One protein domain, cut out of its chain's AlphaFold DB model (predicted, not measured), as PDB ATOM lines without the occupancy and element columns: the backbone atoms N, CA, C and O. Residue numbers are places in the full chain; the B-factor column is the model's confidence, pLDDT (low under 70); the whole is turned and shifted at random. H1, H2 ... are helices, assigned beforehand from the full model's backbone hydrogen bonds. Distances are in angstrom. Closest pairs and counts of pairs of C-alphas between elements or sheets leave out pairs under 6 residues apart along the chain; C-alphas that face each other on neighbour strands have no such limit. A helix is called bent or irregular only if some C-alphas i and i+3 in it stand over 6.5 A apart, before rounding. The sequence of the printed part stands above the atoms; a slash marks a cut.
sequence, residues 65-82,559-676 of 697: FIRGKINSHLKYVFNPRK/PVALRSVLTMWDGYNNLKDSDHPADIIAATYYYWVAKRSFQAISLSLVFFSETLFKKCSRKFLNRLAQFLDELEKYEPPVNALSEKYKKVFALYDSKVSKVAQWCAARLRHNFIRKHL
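This is residues 65 to 82 and 559 to 676 of the 697 residues of an uncharacterized protein of Nitrospinae bacterium (UniProt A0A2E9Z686). A bent helix, H3, runs through crossed helices: its first arm forms a hairpin with H2 and has H5 beside it, while H6 crosses its second arm and ends on H4. Residues 65 to 73 of H1 stick out. The printed part has 136 residues with six named helices, H1 to H6 in order along the chain, which hold 99 of them, and no named strand; its class is all helix, and the whole is compact, with a radius of gyration of the C-alphas of 16.4 A and spans of 55 by 33 by 32 A.

H1, residues 65 to 74, touches no helix. H3, residues 581 to 608, is one helix by its hydrogen bonds but bent: C-alphas 596 and 599 are 7.3 A apart. H2, residues 560 to 575, touches arm H3a, residues 581 to 596, opposite ways; their closest C-alphas, Tyr 572 and Ala 587, are 4.2 A apart. H5, residues 640 to 653, touches H3a at a shallow tilt of 6 degrees. H6, residues 658 to 675, touches H4, residues 618 to 630, with residues 668 to 675 alone.

C-alpha 65 is at (-30.932, 22.819, -31.529), C-alpha 675 at (-33.061, -6.405, -18.039). H6 is 25.7 A long.

Residues 83 to 558 are not printed; C-alphas 82 and 559 are 16.8 A apart. Residues 75 to 76 and 79 to 82 have pLDDT under 70.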
ATOM      1  N   PHE A  65     -29.659  22.098 -31.643       80.75
ATOM      2  CA  PHE A  65     -30.932  22.819 -31.529       80.75
ATOM      3  C   PHE A  65     -32.158  21.936 -31.839       80.75
ATOM      4  O   PHE A  65     -33.173  22.025 -31.146       80.75
ATOM      5  N   ILE A  66     -32.060  21.032 -32.824       83.94
ATOM      6  CA  ILE A  66     -33.127  20.072 -33.162       83.94
ATOM      7  C   ILE A  66     -33.298  19.088 -32.007       83.94
ATOM      8  O   ILE A  66     -34.412  18.881 -31.522       83.94
ATOM      9  N   ARG A  67     -32.183  18.547 -31.505       82.25
ATOM     10  CA  ARG A  67     -32.154  17.672 -30.328       82.25
ATOM     11  C   ARG A  67     -32.759  18.351 -29.095       82.25
ATOM     12  O   ARG A  67     -33.584  17.745 -28.413       82.25
ATOM     13  N   GLY A  68     -32.413  19.615 -28.843       76.12
ATOM     14  CA  GLY A  68     -32.993  20.434 -27.776       76.12
ATOM     15  C   GLY A  68     -34.511  20.569 -27.905       76.12
ATOM     16  O   GLY A  68     -35.234  20.327 -26.936       76.12
ATOM     17  N   LYS A  69     -35.013  20.850 -29.115       80.88
ATOM     18  CA  LYS A  69     -36.454  20.925 -29.397       80.88
ATOM     19  C   LYS A  69     -37.157  19.583 -29.163       80.88
ATOM     20  O   LYS A  69     -38.185  19.568 -28.489       80.88
ATOM     21  N   ILE A  70     -36.597  18.462 -29.627       81.62
ATOM     22  CA  ILE A  70     -37.175  17.125 -29.396       81.62
ATOM     23  C   ILE A  70     -37.206  16.803 -27.895       81.62
ATOM     24  O   ILE A  70     -38.270  16.483 -27.365       81.62
ATOM     25  N   ASN A  71     -36.088  16.982 -27.183       78.12
ATOM     26  CA  ASN A  71     -36.018  16.784 -25.731       78.12
ATOM     27  C   ASN A  71     -37.035  17.672 -24.981       78.12
ATOM     28  O   ASN A  71     -37.661  17.223 -24.021       78.12
ATOM     29  N   SER A  72     -37.283  18.902 -25.454       72.94
ATOM     30  CA  SER A  72     -38.284  19.812 -24.872       72.94
ATOM     31  C   SER A  72     -39.740  19.349 -25.024       72.94
ATOM     32  O   SER A  72     -40.601  19.829 -24.285       72.94
ATOM     33  N   HIS A  73     -40.019  18.407 -25.930       75.75
ATOM     34  CA  HIS A  73     -41.308  17.717 -26.021       75.75
ATOM     35  C   HIS A  73     -41.294  16.398 -25.238       75.75
ATOM     36  O   HIS A  73     -42.244  16.109 -24.508       75.75
ATOM     37  N   LEU A  74     -40.203  15.628 -25.328       77.25
ATOM     38  CA  LEU A  74     -40.054  14.345 -24.635       77.25
ATOM     39  C   LEU A  74     -40.083  14.470 -23.107       77.25
ATOM     40  O   LEU A  74     -40.566  13.559 -22.435       77.25
ATOM     41  N   LYS A  75     -39.654  15.609 -22.551       69.94
ATOM     42  CA  LYS A  75     -39.649  15.879 -21.104       69.94
ATOM     43  C   LYS A  75     -40.981  15.578 -20.390       69.94
ATOM     44  O   LYS A  75     -40.962  15.135 -19.246       69.94
ATOM     45  N   TYR A  76     -42.114  15.722 -21.088       69.25
ATOM     46  CA  TYR A  76     -43.468  15.480 -20.559       69.25
ATOM     47  C   TYR A  76     -44.064  14.098 -20.880       69.25
ATOM     48  O   TYR A  76     -45.214  13.850 -20.528       69.25
ATOM     49  N   VAL A  77     -43.323  13.187 -21.525       75.56
ATOM     50  CA  VAL A  77     -43.833  11.857 -21.932       75.56
ATOM     51  C   VAL A  77     -44.294  11.019 -20.742       75.56
ATOM     52  O   VAL A  77     -45.368  10.430 -20.794       75.56
ATOM     53  N   PHE A  78     -43.501  10.983 -19.667       74.19
ATOM     54  CA  PHE A  78     -43.864  10.271 -18.437       74.19
ATOM     55  C   PHE A  78     -44.677  11.138 -17.468       74.19
ATOM     56  O   PHE A  78     -45.466  10.611 -16.696       74.19
ATOM     57  N   ASN A  79     -44.498  12.461 -17.520       67.94
ATOM     58  CA  ASN A  79     -45.061  13.417 -16.570       67.94
ATOM     59  C   ASN A  79     -45.847  14.509 -17.331       67.94
ATOM     60  O   ASN A  79     -45.329  15.613 -17.526       67.94
ATOM     61  N   PRO A  80     -47.061  14.219 -17.835       62.00
ATOM     62  CA  PRO A  80     -47.846  15.192 -18.586       62.00
ATOM     63  C   PRO A  80     -48.309  16.349 -17.688       62.00
ATOM     64  O   PRO A  80     -48.695  16.148 -16.538       62.00
ATOM     65  N   ARG A  81     -48.333  17.573 -18.231       59.31
ATOM     66  CA  ARG A  81     -48.905  18.732 -17.528       59.31
ATOM     67  C   ARG A  81     -50.422  18.561 -17.376       59.31
ATOM     68  O   ARG A  81     -51.127  18.519 -18.385       59.31
ATOM     69  N   LYS A  82     -50.926  18.560 -16.140       63.72
ATOM     70  CA  LYS A  82     -52.353  18.731 -15.819       63.72
ATOM     71  C   LYS A  82     -52.554  20.113 -15.192       63.72
ATOM     72  O   LYS A  82     -51.725  20.529 -14.393       63.72
ATOM     73  N   PRO A 559     -37.966   7.650 -14.121       86.00
ATOM     74  CA  PRO A 559     -39.048   8.625 -14.276       86.00
ATOM     75  C   PRO A 559     -40.072   8.543 -13.135       86.00
ATOM     76  O   PRO A 559     -40.485   7.451 -12.750       86.00
ATOM     77  N   VAL A 560     -40.551   9.698 -12.658       81.38
ATOM     78  CA  VAL A 560     -41.513   9.798 -11.535       81.38
ATOM     79  C   VAL A 560     -42.739   8.910 -11.704       81.38
ATOM     80  O   VAL A 560     -42.981   8.082 -10.838       81.38
ATOM     81  N   ALA A 561     -43.481   9.019 -12.811       82.06
ATOM     82  CA  ALA A 561     -44.696   8.218 -12.985       82.06
ATOM     83  C   ALA A 561     -44.448   6.699 -12.898       82.06
ATOM     84  O   ALA A 561     -45.310   5.966 -12.420       82.06
ATOM     85  N   LEU A 562     -43.260   6.227 -13.301       88.25
ATOM     86  CA  LEU A 562     -42.876   4.825 -13.138       88.25
ATOM     87  C   LEU A 562     -42.500   4.518 -11.687       88.25
ATOM     88  O   LEU A 562     -42.975   3.519 -11.158       88.25
ATOM     89  N   ARG A 563     -41.730   5.383 -11.010       89.56
ATOM     90  CA  ARG A 563     -41.444   5.236  -9.571       89.56
ATOM     91  C   ARG A 563     -42.714   5.150  -8.734       89.56
ATOM     92  O   ARG A 563     -42.796   4.269  -7.890       89.56
ATOM     93  N   SER A 564     -43.705   6.000  -8.997       89.44
ATOM     94  CA  SER A 564     -44.980   5.976  -8.277       89.44
ATOM     95  C   SER A 564     -45.722   4.650  -8.450       89.44
ATOM     96  O   SER A 564     -46.237   4.110  -7.478       89.44
ATOM     97  N   VAL A 565     -45.748   4.095  -9.668       92.00
ATOM     98  CA  VAL A 565     -46.365   2.782  -9.920       92.00
ATOM     99  C   VAL A 565     -45.572   1.653  -9.256       92.00
ATOM    100  O   VAL A 565     -46.184   0.770  -8.666       92.00
ATOM    101  N   LEU A 566     -44.236   1.700  -9.288       94.88
ATOM    102  CA  LEU A 566     -43.388   0.704  -8.627       94.88
ATOM    103  C   LEU A 566     -43.530   0.750  -7.094       94.88
ATOM    104  O   LEU A 566     -43.642  -0.295  -6.475       94.88
ATOM    105  N   THR A 567     -43.600   1.935  -6.482       95.81
ATOM    106  CA  THR A 567     -43.861   2.076  -5.038       95.81
ATOM    107  C   THR A 567     -45.233   1.513  -4.659       95.81
ATOM    108  O   THR A 567     -45.329   0.753  -3.704       95.81
ATOM    109  N   MET A 568     -46.293   1.797  -5.427       95.50
ATOM    110  CA  MET A 568     -47.591   1.151  -5.180       95.50
ATOM    111  C   MET A 568     -47.537  -0.368  -5.389       95.50
ATOM    112  O   MET A 568     -48.229  -1.094  -4.686       95.50
ATOM    113  N   TRP A 569     -46.726  -0.866  -6.326       96.81
ATOM    114  CA  TRP A 569     -46.556  -2.305  -6.535       96.81
ATOM    115  C   TRP A 569     -45.914  -3.005  -5.334       96.81
ATOM    116  O   TRP A 569     -46.407  -4.051  -4.913       96.81
ATOM    117  N   ASP A 570     -44.888  -2.396  -4.736       95.94
ATOM    118  CA  ASP A 570     -44.285  -2.886  -3.492       95.94
ATOM    119  C   ASP A 570     -45.340  -2.906  -2.366       95.94
ATOM    120  O   ASP A 570     -45.530  -3.930  -1.708       95.94
ATOM    121  N   GLY A 571     -46.136  -1.835  -2.244       97.00
ATOM    122  CA  GLY A 571     -47.286  -1.769  -1.334       97.00
ATOM    123  C   GLY A 571     -48.352  -2.842  -1.575       97.00
ATOM    124  O   GLY A 571     -48.880  -3.405  -0.621       97.00
ATOM    125  N   TYR A 572     -48.665  -3.185  -2.828       97.19
ATOM    126  CA  TYR A 572     -49.529  -4.331  -3.139       97.19
ATOM    127  C   TYR A 572     -48.893  -5.636  -2.645       97.19
ATOM    128  O   TYR A 572     -49.544  -6.389  -1.921       97.19
ATOM    129  N   ASN A 573     -47.626  -5.886  -2.980       96.12
ATOM    130  CA  ASN A 573     -46.923  -7.107  -2.592       96.12
ATOM    131  C   ASN A 573     -46.847  -7.293  -1.066       96.12
ATOM    132  O   ASN A 573     -47.008  -8.418  -0.603       96.12
ATOM    133  N   ASN A 574     -46.693  -6.210  -0.300       96.88
ATOM    134  CA  ASN A 574     -46.579  -6.233   1.163       96.88
ATOM    135  C   ASN A 574     -47.928  -6.214   1.921       96.88
ATOM    136  O   ASN A 574     -47.947  -6.347   3.149       96.88
ATOM    137  N   LEU A 575     -49.059  -6.029   1.224       96.62
ATOM    138  CA  LEU A 575     -50.396  -5.910   1.833       96.62
ATOM    139  C   LEU A 575     -51.431  -6.923   1.314       96.62
ATOM    140  O   LEU A 575     -52.426  -7.156   2.002       96.62
ATOM    141  N   LYS A 576     -51.231  -7.522   0.133       94.88
ATOM    142  CA  LYS A 576     -52.213  -8.406  -0.537       94.88
ATOM    143  C   LYS A 576     -52.599  -9.661   0.251       94.88
ATOM    144  O   LYS A 576     -53.706 -10.152   0.060       94.88
ATOM    145  N   ASP A 577     -51.710 -10.130   1.124       93.94
ATOM    146  CA  ASP A 577     -51.866 -11.343   1.936       93.94
ATOM    147  C   ASP A 577     -52.191 -11.012   3.413       93.94
ATOM    148  O   ASP A 577     -51.958 -11.818   4.309       93.94
ATOM    149  N   SER A 578     -52.681  -9.797   3.702       95.12
ATOM    150  CA  SER A 578     -53.020  -9.367   5.063       95.12
ATOM    151  C   SER A 578     -54.427  -9.788   5.492       95.12
ATOM    152  O   SER A 578     -55.396  -9.551   4.777       95.12
ATOM    153  N   ASP A 579     -54.568 -10.268   6.730       95.00
ATOM    154  CA  ASP A 579     -55.876 -10.562   7.338       95.00
ATOM    155  C   ASP A 579     -56.745  -9.310   7.593       95.00
ATOM    156  O   ASP A 579     -57.926  -9.424   7.923       95.00
ATOM    157  N   HIS A 580     -56.186  -8.097   7.475       95.81
ATOM    158  CA  HIS A 580     -56.905  -6.864   7.792       95.81
ATOM    159  C   HIS A 580     -57.677  -6.307   6.577       95.81
ATOM    160  O   HIS A 580     -57.051  -5.940   5.577       95.81
ATOM    161  N   PRO A 581     -59.013  -6.117   6.644       95.12
ATOM    162  CA  PRO A 581     -59.810  -5.688   5.488       95.12
ATOM    163  C   PRO A 581     -59.338  -4.383   4.833       95.12
ATOM    164  O   PRO A 581     -59.302  -4.286   3.606       95.12
ATOM    165  N   ALA A 582     -58.922  -3.389   5.624       96.38
ATOM    166  CA  ALA A 582     -58.426  -2.118   5.091       96.38
ATOM    167  C   ALA A 582     -57.057  -2.241   4.380       96.38
ATOM    168  O   ALA A 582     -56.813  -1.519   3.410       96.38
ATOM    169  N   ASP A 583     -56.211  -3.202   4.779       96.94
ATOM    170  CA  ASP A 583     -54.948  -3.502   4.086       96.94
ATOM    171  C   ASP A 583     -55.244  -4.142   2.715       96.94
ATOM    172  O   ASP A 583     -54.682  -3.734   1.699       96.94
ATOM    173  N   ILE A 584     -56.223  -5.054   2.651       96.44
ATOM    174  CA  ILE A 584     -56.708  -5.649   1.395       96.44
ATOM    175  C   ILE A 584     -57.340  -4.602   0.465       96.44
ATOM    176  O   ILE A 584     -57.135  -4.654  -0.752       96.44
ATOM    177  N   ILE A 585     -58.073  -3.619   1.000       95.62
ATOM    178  CA  ILE A 585     -58.615  -2.492   0.217       95.62
ATOM    179  C   ILE A 585     -57.470  -1.640  -0.367       95.62
ATOM    180  O   ILE A 585     -57.544  -1.253  -1.537       95.62
ATOM    181  N   ALA A 586     -56.390  -1.400   0.389       96.31
ATOM    182  CA  ALA A 586     -55.178  -0.729  -0.104       96.31
ATOM    183  C   ALA A 586     -54.459  -1.534  -1.197       96.31
ATOM    184  O   ALA A 586     -54.267  -1.016  -2.299       96.31
ATOM    185  N   ALA A 587     -54.168  -2.815  -0.955       96.75
ATOM    186  CA  ALA A 587     -53.554  -3.710  -1.937       96.75
ATOM    187  C   ALA A 587     -54.367  -3.786  -3.242       96.75
ATOM    188  O   ALA A 587     -53.812  -3.716  -4.340       96.75
ATOM    189  N   THR A 588     -55.696  -3.866  -3.129       95.81
ATOM    190  CA  THR A 588     -56.611  -3.882  -4.280       95.81
ATOM    191  C   THR A 588     -56.497  -2.592  -5.089       95.81
ATOM    192  O   THR A 588     -56.296  -2.658  -6.302       95.81
ATOM    193  N   TYR A 589     -56.571  -1.426  -4.441       94.75
ATOM    194  CA  TYR A 589     -56.372  -0.136  -5.106       94.75
ATOM    195  C   TYR A 589     -55.006  -0.081  -5.817       94.75
ATOM    196  O   TYR A 589     -54.954   0.200  -7.015       94.75
ATOM    197  N   TYR A 590     -53.912  -0.431  -5.134       95.38
ATOM    198  CA  TYR A 590     -52.559  -0.393  -5.699       95.38
ATOM    199  C   TYR A 590     -52.392  -1.283  -6.940       95.38
ATOM    200  O   TYR A 590     -51.885  -0.809  -7.964       95.38
ATOM    201  N   TYR A 591     -52.888  -2.527  -6.899       95.38
ATOM    202  CA  TYR A 591     -52.912  -3.413  -8.069       95.38
ATOM    203  C   TYR A 591     -53.623  -2.747  -9.254       95.38
ATOM    204  O   TYR A 591     -53.119  -2.753 -10.377       95.38
ATOM    205  N   TRP A 592     -54.788  -2.140  -9.018       92.06
ATOM    206  CA  TRP A 592     -55.592  -1.552 -10.086       92.06
ATOM    207  C   TRP A 592     -55.011  -0.244 -10.641       92.06
ATOM    208  O   TRP A 592     -55.110  -0.014 -11.849       92.06
ATOM    209  N   VAL A 593     -54.292   0.553  -9.841       89.62
ATOM    210  CA  VAL A 593     -53.483   1.683 -10.346       89.62
ATOM    211  C   VAL A 593     -52.342   1.194 -11.247       89.62
ATOM    212  O   VAL A 593     -52.102   1.774 -12.316       89.62
ATOM    213  N   ALA A 594     -51.655   0.121 -10.852       91.62
ATOM    214  CA  ALA A 594     -50.602  -0.488 -11.656       91.62
ATOM    215  C   ALA A 594     -51.164  -1.063 -12.968       91.62
ATOM    216  O   ALA A 594     -50.666  -0.737 -14.052       91.62
ATOM    217  N   LYS A 595     -52.265  -1.823 -12.896       90.12
ATOM    218  CA  LYS A 595     -52.957  -2.407 -14.054       90.12
ATOM    219  C   LYS A 595     -53.449  -1.344 -15.035       90.12
ATOM    220  O   LYS A 595     -53.184  -1.469 -16.230       90.12
ATOM    221  N   ARG A 596     -54.060  -0.256 -14.541       86.75
ATOM    222  CA  ARG A 596     -54.459   0.926 -15.333       86.75
ATOM    223  C   ARG A 596     -53.312   1.494 -16.160       86.75
ATOM    224  O   ARG A 596     -53.502   1.900 -17.304       86.75
ATOM    225  N   SER A 597     -52.135   1.565 -15.551       86.44
ATOM    226  CA  SER A 597     -50.954   2.195 -16.139       86.44
ATOM    227  C   SER A 597     -50.206   1.250 -17.087       86.44
ATOM    228  O   SER A 597     -49.476   1.707 -17.967       86.44
ATOM    229  N   PHE A 598     -50.404  -0.063 -16.952       89.69
ATOM    230  CA  PHE A 598     -49.594  -1.108 -17.577       89.69
ATOM    231  C   PHE A 598     -49.462  -0.987 -19.101       89.69
ATOM    232  O   PHE A 598     -48.353  -1.079 -19.631       89.69
ATOM    233  N   GLN A 599     -50.560  -0.726 -19.816       88.25
ATOM    234  CA  GLN A 599     -50.546  -0.575 -21.276       88.25
ATOM    235  C   GLN A 599     -49.740   0.662 -21.715       88.25
ATOM    236  O   GLN A 599     -48.922   0.572 -22.634       88.25
ATOM    237  N   ALA A 600     -49.903   1.795 -21.024       87.12
ATOM    238  CA  ALA A 600     -49.147   3.014 -21.301       87.12
ATOM    239  C   ALA A 600     -47.649   2.840 -20.990       87.12
ATOM    240  O   ALA A 600     -46.802   3.181 -21.821       87.12
ATOM    241  N   ILE A 601     -47.325   2.226 -19.845       91.19
ATOM    242  CA  ILE A 601     -45.950   1.881 -19.450       91.19
ATOM    243  C   ILE A 601     -45.308   0.993 -20.520       91.19
ATOM    244  O   ILE A 601     -44.230   1.315 -21.014       91.19
ATOM    245  N   SER A 602     -45.997  -0.063 -20.952       92.25
ATOM    246  CA  SER A 602     -45.509  -1.011 -21.963       92.25
ATOM    247  C   SER A 602     -45.129  -0.345 -23.285       92.25
ATOM    248  O   SER A 602     -44.079  -0.641 -23.851       92.25
ATOM    249  N   LEU A 603     -45.967   0.575 -23.776       90.62
ATOM    250  CA  LEU A 603     -45.687   1.331 -25.000       90.62
ATOM    251  C   LEU A 603     -44.535   2.326 -24.812       90.62
ATOM    252  O   LEU A 603     -43.764   2.554 -25.742       90.62
ATOM    253  N   SER A 604     -44.375   2.881 -23.608       89.25
ATOM    254  CA  SER A 604     -43.290   3.814 -23.288       89.25
ATOM    255  C   SER A 604     -41.899   3.163 -23.190       89.25
ATOM    256  O   SER A 604     -40.897   3.876 -23.193       89.25
ATOM    257  N   LEU A 605     -41.791   1.827 -23.176       92.44
ATOM    258  CA  LEU A 605     -40.501   1.129 -23.048       92.44
ATOM    259  C   LEU A 605     -39.517   1.420 -24.194       92.44
ATOM    260  O   LEU A 605     -38.307   1.281 -24.009       92.44
ATOM    261  N   VAL A 606     -40.004   1.895 -25.347       90.19
ATOM    262  CA  VAL A 606     -39.164   2.393 -26.456       90.19
ATOM    263  C   VAL A 606     -38.194   3.501 -26.022       90.19
ATOM    264  O   VAL A 606     -37.100   3.622 -26.576       90.19
ATOM    265  N   PHE A 607     -38.559   4.277 -24.999       89.81
ATOM    266  CA  PHE A 607     -37.767   5.389 -24.479       89.81
ATOM    267  C   PHE A 607     -36.579   4.959 -23.598       89.81
ATOM    268  O   PHE A 607     -35.764   5.801 -23.227       89.81
ATOM    269  N   PHE A 608     -36.429   3.659 -23.317       90.44
ATOM    270  CA  PHE A 608     -35.253   3.078 -22.651       90.44
ATOM    271  C   PHE A 608     -34.272   2.410 -23.633       90.44
ATOM    272  O   PHE A 608     -33.408   1.625 -23.230       90.44
ATOM    273  N   SER A 609     -34.377   2.708 -24.935       85.75
ATOM    274  CA  SER A 609     -33.387   2.256 -25.914       85.75
ATOM    275  C   SER A 609     -32.054   2.984 -25.729       85.75
ATOM    276  O   SER A 609     -31.910   4.146 -26.108       85.75
ATOM    277  N   GLU A 610     -31.054   2.270 -25.209       82.50
ATOM    278  CA  GLU A 610     -29.679   2.757 -24.990       82.50
ATOM    279  C   GLU A 610     -28.948   3.183 -26.280       82.50
ATOM    280  O   GLU A 610     -27.879   3.774 -26.203       82.50
ATOM    281  N   THR A 611     -29.510   2.908 -27.464       84.12
ATOM    282  CA  THR A 611     -29.002   3.398 -28.758       84.12
ATOM    283  C   THR A 611     -29.467   4.813 -29.110       84.12
ATOM    284  O   THR A 611     -28.884   5.440 -29.989       84.12
ATOM    285  N   LEU A 612     -30.530   5.310 -28.467       83.00
ATOM    286  CA  LEU A 612     -31.173   6.591 -28.794       83.00
ATOM    287  C   LEU A 612     -31.227   7.540 -27.593       83.00
ATOM    288  O   LEU A 612     -31.131   8.755 -27.766       83.00
ATOM    289  N   PHE A 613     -31.366   7.000 -26.382       86.62
ATOM    290  CA  PHE A 613     -31.601   7.762 -25.158       86.62
ATOM    291  C   PHE A 613     -30.504   7.536 -24.120       86.62
ATOM    292  O   PHE A 613     -29.903   6.462 -24.039       86.62
ATOM    293  N   LYS A 614     -30.272   8.552 -23.282       83.00
ATOM    294  CA  LYS A 614     -29.425   8.437 -22.092       83.00
ATOM    295  C   LYS A 614     -29.941   7.298 -21.210       83.00
ATOM    296  O   LYS A 614     -31.119   7.242 -20.864       83.00
ATOM    297  N   LYS A 615     -29.026   6.396 -20.863       86.00
ATOM    298  CA  LYS A 615     -29.275   5.186 -20.078       86.00
ATOM    299  C   LYS A 615     -29.787   5.515 -18.669       86.00
ATOM    300  O   LYS A 615     -29.268   6.433 -18.046       86.00
ATOM    301  N   CYS A 616     -30.738   4.726 -18.164       90.06
ATOM    302  CA  CYS A 616     -31.086   4.652 -16.738       90.06
ATOM    303  C   CYS A 616     -30.302   3.524 -16.039       90.06
ATOM    304  O   CYS A 616     -29.763   2.630 -16.697       90.06
ATOM    305  N   SER A 617     -30.236   3.556 -14.709       90.81
ATOM    306  CA  SER A 617     -29.485   2.603 -13.891       90.81
ATOM    307  C   SER A 617     -29.961   1.166 -14.107       90.81
ATOM    308  O   SER A 617     -31.139   0.904 -14.366       90.81
ATOM    309  N   ARG A 618     -29.038   0.203 -13.970       90.62
ATOM    310  CA  ARG A 618     -29.399  -1.223 -14.027       90.62
ATOM    311  C   ARG A 618     -30.411  -1.573 -12.934       90.62
ATOM    312  O   ARG A 618     -31.362  -2.278 -13.236       90.62
ATOM    313  N   LYS A 619     -30.259  -1.002 -11.729       91.12
ATOM    314  CA  LYS A 619     -31.189  -1.148 -10.595       91.12
ATOM    315  C   LYS A 619     -32.620  -0.745 -10.970       91.12
ATOM    316  O   LYS A 619     -33.541  -1.534 -10.786       91.12
ATOM    317  N   PHE A 620     -32.811   0.442 -11.556       92.25
ATOM    318  CA  PHE A 620     -34.136   0.887 -12.002       92.25
ATOM    319  C   PHE A 620     -34.702  -0.002 -13.119       92.25
ATOM    320  O   PHE A 620     -35.850  -0.438 -13.042       92.25
ATOM    321  N   LEU A 621     -33.903  -0.298 -14.151       94.44
ATOM    322  CA  LEU A 621     -34.357  -1.093 -15.300       94.44
ATOM    323  C   LEU A 621     -34.694  -2.542 -14.910       94.44
ATOM    324  O   LEU A 621     -35.623  -3.116 -15.473       94.44
ATOM    325  N   ASN A 622     -33.976  -3.113 -13.942       94.56
ATOM    326  CA  ASN A 622     -34.250  -4.428 -13.375       94.56
ATOM    327  C   ASN A 622     -35.543  -4.430 -12.540       94.56
ATOM    328  O   ASN A 622     -36.422  -5.231 -12.844       94.56
ATOM    329  N   ARG A 623     -35.733  -3.483 -11.605       94.44
ATOM    330  CA  ARG A 623     -36.991  -3.343 -10.835       94.44
ATOM    331  C   ARG A 623     -38.204  -3.128 -11.748       94.44
ATOM    332  O   ARG A 623     -39.256  -3.721 -11.528       94.44
ATOM    333  N   LEU A 624     -38.055  -2.340 -12.818       95.44
ATOM    334  CA  LEU A 624     -39.104  -2.180 -13.830       95.44
ATOM    335  C   LEU A 624     -39.369  -3.486 -14.598       95.44
ATOM    336  O   LEU A 624     -40.522  -3.801 -14.868       95.44
ATOM    337  N   ALA A 625     -38.334  -4.255 -14.947       96.00
ATOM    338  CA  ALA A 625     -38.497  -5.548 -15.613       96.00
ATOM    339  C   ALA A 625     -39.175  -6.590 -14.710       96.00
ATOM    340  O   ALA A 625     -40.042  -7.313 -15.192       96.00
ATOM    341  N   GLN A 626     -38.824  -6.624 -13.422       95.75
ATOM    342  CA  GLN A 626     -39.453  -7.472 -12.413       95.75
ATOM    343  C   GLN A 626     -40.945  -7.144 -12.277       95.75
ATOM    344  O   GLN A 626     -41.775  -8.019 -12.482       95.75
ATOM    345  N   PHE A 627     -41.299  -5.871 -12.070       96.12
ATOM    346  CA  PHE A 627     -42.697  -5.421 -12.047       96.12
ATOM    347  C   PHE A 627     -43.498  -5.859 -13.285       96.12
ATOM    348  O   PHE A 627     -44.631  -6.327 -13.167       96.12
ATOM    349  N   LEU A 628     -42.921  -5.707 -14.483       95.88
ATOM    350  CA  LEU A 628     -43.597  -6.067 -15.733       95.88
ATOM    351  C   LEU A 628     -43.814  -7.581 -15.882       95.88
ATOM    352  O   LEU A 628     -44.797  -7.970 -16.503       95.88
ATOM    353  N   ASP A 629     -42.906  -8.401 -15.352       94.31
ATOM    354  CA  ASP A 629     -42.983  -9.867 -15.347       94.31
ATOM    355  C   ASP A 629     -43.942 -10.390 -14.259       94.31
ATOM    356  O   ASP A 629     -44.707 -11.325 -14.495       94.31
ATOM    357  N   GLU A 630     -43.961  -9.751 -13.088       93.75
ATOM    358  CA  GLU A 630     -44.851 -10.084 -11.973       93.75
ATOM    359  C   GLU A 630     -46.316  -9.716 -12.261       93.75
ATOM    360  O   GLU A 630     -47.205 -10.547 -12.071       93.75
ATOM    361  N   LEU A 631     -46.604  -8.511 -12.771       92.12
ATOM    362  CA  LEU A 631     -47.983  -8.050 -13.015       92.12
ATOM    363  C   LEU A 631     -48.720  -8.851 -14.116       92.12
ATOM    364  O   LEU A 631     -49.950  -8.790 -14.209       92.12
ATOM    365  N   GLU A 632     -48.005  -9.616 -14.950       86.06
ATOM    366  CA  GLU A 632     -48.617 -10.580 -15.883       86.06
ATOM    367  C   GLU A 632     -49.009 -11.908 -15.217       86.06
ATOM    368  O   GLU A 632     -49.832 -12.633 -15.774       86.06
ATOM    369  N   LYS A 633     -48.450 -12.218 -14.039       88.25
ATOM    370  CA  LYS A 633     -48.635 -13.484 -13.308       88.25
ATOM    371  C   LYS A 633     -49.569 -13.355 -12.106       88.25
ATOM    372  O   LYS A 633     -50.268 -14.309 -11.785       88.25
ATOM    373  N   TYR A 634     -49.566 -12.203 -11.434       86.56
ATOM    374  CA  TYR A 634     -50.378 -11.974 -10.239       86.56
ATOM    375  C   TYR A 634     -51.812 -11.533 -10.558       86.56
ATOM    376  O   TYR A 634     -52.066 -10.650 -11.388       86.56
ATOM    377  N   GLU A 635     -52.755 -12.108  -9.815       83.62
ATOM    378  CA  GLU A 635     -54.160 -11.706  -9.803       83.62
ATOM    379  C   GLU A 635     -54.445 -10.664  -8.700       83.62
ATOM    380  O   GLU A 635     -53.749 -10.622  -7.678       83.62
ATOM    381  N   PRO A 636     -55.455  -9.792  -8.881       86.75
ATOM    382  CA  PRO A 636     -55.874  -8.870  -7.831       86.75
ATOM    383  C   PRO A 636     -56.478  -9.633  -6.640       86.75
ATOM    384  O   PRO A 636     -57.054 -10.705  -6.842       86.75
ATOM    385  N   PRO A 637     -56.481  -9.058  -5.421       87.56
ATOM    386  CA  PRO A 637     -57.156  -9.670  -4.280       87.56
ATOM    387  C   PRO A 637     -58.648  -9.885  -4.583       87.56
ATOM    388  O   PRO A 637     -59.284  -9.067  -5.262       87.56
ATOM    389  N   VAL A 638     -59.218 -10.991  -4.102       87.50
ATOM    390  CA  VAL A 638     -60.608 -11.376  -4.400       87.50
ATOM    391  C   VAL A 638     -61.556 -10.707  -3.405       87.50
ATOM    392  O   VAL A 638     -61.678 -11.131  -2.261       87.50
ATOM    393  N   ASN A 639     -62.225  -9.637  -3.835       89.69
ATOM    394  CA  ASN A 639     -63.206  -8.905  -3.031       89.69
ATOM    395  C   ASN A 639     -64.151  -8.063  -3.915       89.69
ATOM    396  O   ASN A 639     -63.928  -7.884  -5.114       89.69
ATOM    397  N   ALA A 640     -65.204  -7.504  -3.310       89.12
ATOM    398  CA  ALA A 640     -66.220  -6.720  -4.021       89.12
ATOM    399  C   ALA A 640     -65.670  -5.454  -4.715       89.12
ATOM    400  O   ALA A 640     -66.211  -5.033  -5.740       89.12
ATOM    401  N   LEU A 641     -64.600  -4.850  -4.188       91.06
ATOM    402  CA  LEU A 641     -63.932  -3.698  -4.801       91.06
ATOM    403  C   LEU A 641     -63.186  -4.114  -6.080       91.06
ATOM    404  O   LEU A 641     -63.325  -3.469  -7.118       91.06
ATOM    405  N   SER A 642     -62.470  -5.236  -6.028       91.62
ATOM    406  CA  SER A 642     -61.785  -5.847  -7.167       91.62
ATOM    407  C   SER A 642     -62.752  -6.156  -8.314       91.62
ATOM    408  O   SER A 642     -62.484  -5.793  -9.456       91.62
ATOM    409  N   GLU A 643     -63.935  -6.705  -8.023       90.44
ATOM    410  CA  GLU A 643     -64.968  -6.958  -9.041       90.44
ATOM    411  C   GLU A 643     -65.546  -5.678  -9.669       90.44
ATOM    412  O   GLU A 643     -65.825  -5.651 -10.872       90.44
ATOM    413  N   LYS A 644     -65.691  -4.587  -8.900       89.62
ATOM    414  CA  LYS A 644     -66.054  -3.272  -9.462       89.62
ATOM    415  C   LYS A 644     -64.972  -2.787 -10.433       89.62
ATOM    416  O   LYS A 644     -65.293  -2.397 -11.556       89.62
ATOM    417  N   TYR A 645     -63.698  -2.882 -10.049       90.88
ATOM    418  CA  TYR A 645     -62.585  -2.520 -10.925       90.88
ATOM    419  C   TYR A 645     -62.515  -3.386 -12.189       90.88
ATOM    420  O   TYR A 645     -62.402  -2.821 -13.275       90.88
ATOM    421  N   LYS A 646     -62.643  -4.721 -12.097       90.25
ATOM    422  CA  LYS A 646     -62.636  -5.627 -13.268       90.25
ATOM    423  C   LYS A 646     -63.637  -5.180 -14.335       90.25
ATOM    424  O   LYS A 646     -63.276  -5.088 -15.508       90.25
ATOM    425  N   LYS A 647     -64.868  -4.842 -13.928       87.56
ATOM    426  CA  LYS A 647     -65.928  -4.353 -14.830       87.56
ATOM    427  C   LYS A 647     -65.537  -3.047 -15.523       87.56
ATOM    428  O   LYS A 647     -65.655  -2.944 -16.745       87.56
ATOM    429  N   VAL A 648     -65.028  -2.077 -14.761       84.44
ATOM    430  CA  VAL A 648     -64.574  -0.787 -15.300       84.44
ATOM    431  C   VAL A 648     -63.393  -0.985 -16.256       84.44
ATOM    432  O   VAL A 648     -63.450  -0.530 -17.395       84.44
ATOM    433  N   PHE A 649     -62.343  -1.705 -15.859       85.19
ATOM    434  CA  PHE A 649     -61.157  -1.880 -16.699       85.19
ATOM    435  C   PHE A 649     -61.425  -2.700 -17.961       85.19
ATOM    436  O   PHE A 649     -60.979  -2.285 -19.027       85.19
ATOM    437  N   ALA A 650     -62.250  -3.751 -17.913       86.25
ATOM    438  CA  ALA A 650     -62.661  -4.482 -19.117       86.25
ATOM    439  C   ALA A 650     -63.362  -3.570 -20.153       86.25
ATOM    440  O   ALA A 650     -63.128  -3.674 -21.363       86.25
ATOM    441  N   LEU A 651     -64.170  -2.607 -19.692       83.19
ATOM    442  CA  LEU A 651     -64.809  -1.604 -20.552       83.19
ATOM    443  C   LEU A 651     -63.804  -0.610 -21.173       83.19
ATOM    444  O   LEU A 651     -64.083  -0.037 -22.229       83.19
ATOM    445  N   TYR A 652     -62.653  -0.369 -20.546       80.44
ATOM    446  CA  TYR A 652     -61.594   0.477 -21.112       80.44
ATOM    447  C   TYR A 652     -60.645  -0.318 -22.018       80.44
ATOM    448  O   TYR A 652     -60.392   0.116 -23.143       80.44
ATOM    449  N   ASP A 653     -60.218  -1.511 -21.607       83.75
ATOM    450  CA  ASP A 653     -59.341  -2.393 -22.387       83.75
ATOM    451  C   ASP A 653     -59.987  -2.834 -23.708       83.75
ATOM    452  O   ASP A 653     -59.313  -2.870 -24.739       83.75
ATOM    453  N   SER A 654     -61.309  -3.053 -23.735       84.94
ATOM    454  CA  SER A 654     -62.060  -3.337 -24.975       84.94
ATOM    455  C   SER A 654     -62.006  -2.207 -26.018       84.94
ATOM    456  O   SER A 654     -62.263  -2.438 -27.202       84.94
ATOM    457  N   LYS A 655     -61.655  -0.976 -25.618       85.69
ATOM    458  CA  LYS A 655     -61.518   0.177 -26.527       85.69
ATOM    459  C   LYS A 655     -60.122   0.254 -27.157       85.69
ATOM    460  O   LYS A 655     -60.002   0.855 -28.238       85.69
ATOM    461  N   VAL A 656     -59.114  -0.361 -26.530       87.88
ATOM    462  CA  VAL A 656     -57.722  -0.436 -27.001       87.88
ATOM    463  C   VAL A 656     -57.630  -1.365 -28.215       87.88
ATOM    464  O   VAL A 656     -58.314  -2.380 -28.313       87.88
ATOM    465  N   SER A 657     -56.810  -1.004 -29.200       90.62
ATOM    466  CA  SER A 657     -56.638  -1.819 -30.409       90.62
ATOM    467  C   SER A 657     -55.771  -3.063 -30.166       90.62
ATOM    468  O   SER A 657     -54.750  -2.992 -29.482       90.62
ATOM    469  N   LYS A 658     -56.112  -4.185 -30.825       92.50
ATOM    470  CA  LYS A 658     -55.305  -5.423 -30.807       92.50
ATOM    471  C   LYS A 658     -53.847  -5.189 -31.231       92.50
ATOM    472  O   LYS A 658     -52.942  -5.799 -30.676       92.50
ATOM    473  N   VAL A 659     -53.611  -4.264 -32.169       92.00
ATOM    474  CA  VAL A 659     -52.259  -3.866 -32.599       92.00
ATOM    475  C   VAL A 659     -51.491  -3.197 -31.456       92.00
ATOM    476  O   VAL A 659     -50.348  -3.562 -31.201       92.00
ATOM    477  N   ALA A 660     -52.108  -2.268 -30.717       89.69
ATOM    478  CA  ALA A 660     -51.462  -1.631 -29.569       89.69
ATOM    479  C   ALA A 660     -51.182  -2.625 -28.426       89.69
ATOM    480  O   ALA A 660     -50.124  -2.541 -27.803       89.69
ATOM    481  N   GLN A 661     -52.082  -3.580 -28.177       90.94
ATOM    482  CA  GLN A 661     -51.874  -4.665 -27.207       90.94
ATOM    483  C   GLN A 661     -50.699  -5.572 -27.620       90.94
ATOM    484  O   GLN A 661     -49.816  -5.850 -26.810       90.94
ATOM    485  N   TRP A 662     -50.631  -5.969 -28.897       94.19
ATOM    486  CA  TRP A 662     -49.529  -6.770 -29.442       94.19
ATOM    487  C   TRP A 662     -48.182  -6.032 -29.379       94.19
ATOM    488  O   TRP A 662     -47.198  -6.596 -28.900       94.19
ATOM    489  N   CYS A 663     -48.135  -4.757 -29.784       93.88
ATOM    490  CA  CYS A 663     -46.930  -3.929 -29.684       93.88
ATOM    491  C   CYS A 663     -46.450  -3.805 -28.231       93.88
ATOM    492  O   CYS A 663     -45.266  -3.992 -27.957       93.88
ATOM    493  N   ALA A 664     -47.368  -3.540 -27.298       93.00
ATOM    494  CA  ALA A 664     -47.076  -3.463 -25.871       93.00
ATOM    495  C   ALA A 664     -46.484  -4.779 -25.332       93.00
ATOM    496  O   ALA A 664     -45.432  -4.752 -24.694       93.00
ATOM    497  N   ALA A 665     -47.090  -5.927 -25.651       93.69
ATOM    498  CA  ALA A 665     -46.578  -7.241 -25.257       93.69
ATOM    499  C   ALA A 665     -45.188  -7.536 -25.854       93.69
ATOM    500  O   ALA A 665     -44.283  -7.985 -25.147       93.69
ATOM    501  N   ARG A 666     -44.970  -7.213 -27.138       95.56
ATOM    502  CA  ARG A 666     -43.673  -7.380 -27.818       95.56
ATOM    503  C   ARG A 666     -42.573  -6.544 -27.155       95.56
ATOM    504  O   ARG A 666     -41.453  -7.036 -26.996       95.56
ATOM    505  N   LEU A 667     -42.888  -5.303 -26.773       95.12
ATOM    506  CA  LEU A 667     -41.978  -4.397 -26.068       95.12
ATOM    507  C   LEU A 667     -41.652  -4.910 -24.661       95.12
ATOM    508  O   LEU A 667     -40.468  -5.022 -24.342       95.12
ATOM    509  N   ARG A 668     -42.662  -5.298 -23.866       94.88
ATOM    510  CA  ARG A 668     -42.464  -5.892 -22.531       94.88
ATOM    511  C   ARG A 668     -41.575  -7.126 -22.582       94.88
ATOM    512  O   ARG A 668     -40.541  -7.138 -21.927       94.88
ATOM    513  N   HIS A 669     -41.916  -8.117 -23.406       94.94
ATOM    514  CA  HIS A 669     -41.151  -9.363 -23.506       94.94
ATOM    515  C   HIS A 669     -39.673  -9.108 -23.850       94.94
ATOM    516  O   HIS A 669     -38.770  -9.666 -23.225       94.94
ATOM    517  N   ASN A 670     -39.404  -8.215 -24.811       94.50
ATOM    518  CA  ASN A 670     -38.036  -7.832 -25.161       94.50
ATOM    519  C   ASN A 670     -37.317  -7.104 -24.013       94.50
ATOM    520  O   ASN A 670     -36.127  -7.343 -23.808       94.50
ATOM    521  N   PHE A 671     -38.014  -6.232 -23.278       94.94
ATOM    522  CA  PHE A 671     -37.467  -5.478 -22.148       94.94
ATOM    523  C   PHE A 671     -37.142  -6.390 -20.957       94.94
ATOM    524  O   PHE A 671     -36.014  -6.355 -20.464       94.94
ATOM    525  N   ILE A 672     -38.074  -7.267 -20.566       94.69
ATOM    526  CA  ILE A 672     -37.904  -8.267 -19.500       94.69
ATOM    527  C   ILE A 672     -36.694  -9.153 -19.815       94.69
ATOM    528  O   ILE A 672     -35.724  -9.165 -19.060       94.69
ATOM    529  N   ARG A 673     -36.659  -9.779 -21.003       93.50
ATOM    530  CA  ARG A 673     -35.524 -10.602 -21.475       93.50
ATOM    531  C   ARG A 673     -34.192  -9.831 -21.526       93.50
ATOM    532  O   ARG A 673     -33.109 -10.427 -21.481       93.50
ATOM    533  N   LYS A 674     -34.231  -8.503 -21.670       91.75
ATOM    534  CA  LYS A 674     -33.029  -7.662 -21.685       91.75
ATOM    535  C   LYS A 674     -32.525  -7.336 -20.275       91.75
ATOM    536  O   LYS A 674     -31.305  -7.359 -20.116       91.75
ATOM    537  N   HIS A 675     -33.405  -7.066 -19.309       92.56
ATOM    538  CA  HIS A 675     -33.061  -6.405 -18.039       92.56
ATOM    539  C   HIS A 675     -33.349  -7.202 -16.750       92.56
ATOM    540  O   HIS A 675     -32.775  -6.872 -15.709       92.56
ATOM    541  N   LEU A 676     -34.185  -8.243 -16.789       91.69
ATOM    542  CA  LEU A 676     -34.431  -9.098 -15.624       91.69
ATOM    543  C   LEU A 676     -33.193  -9.967 -15.325       91.69
ATOM    544  O   LEU A 676     -32.611 -10.548 -16.238       91.69
TER     545      LEU A 676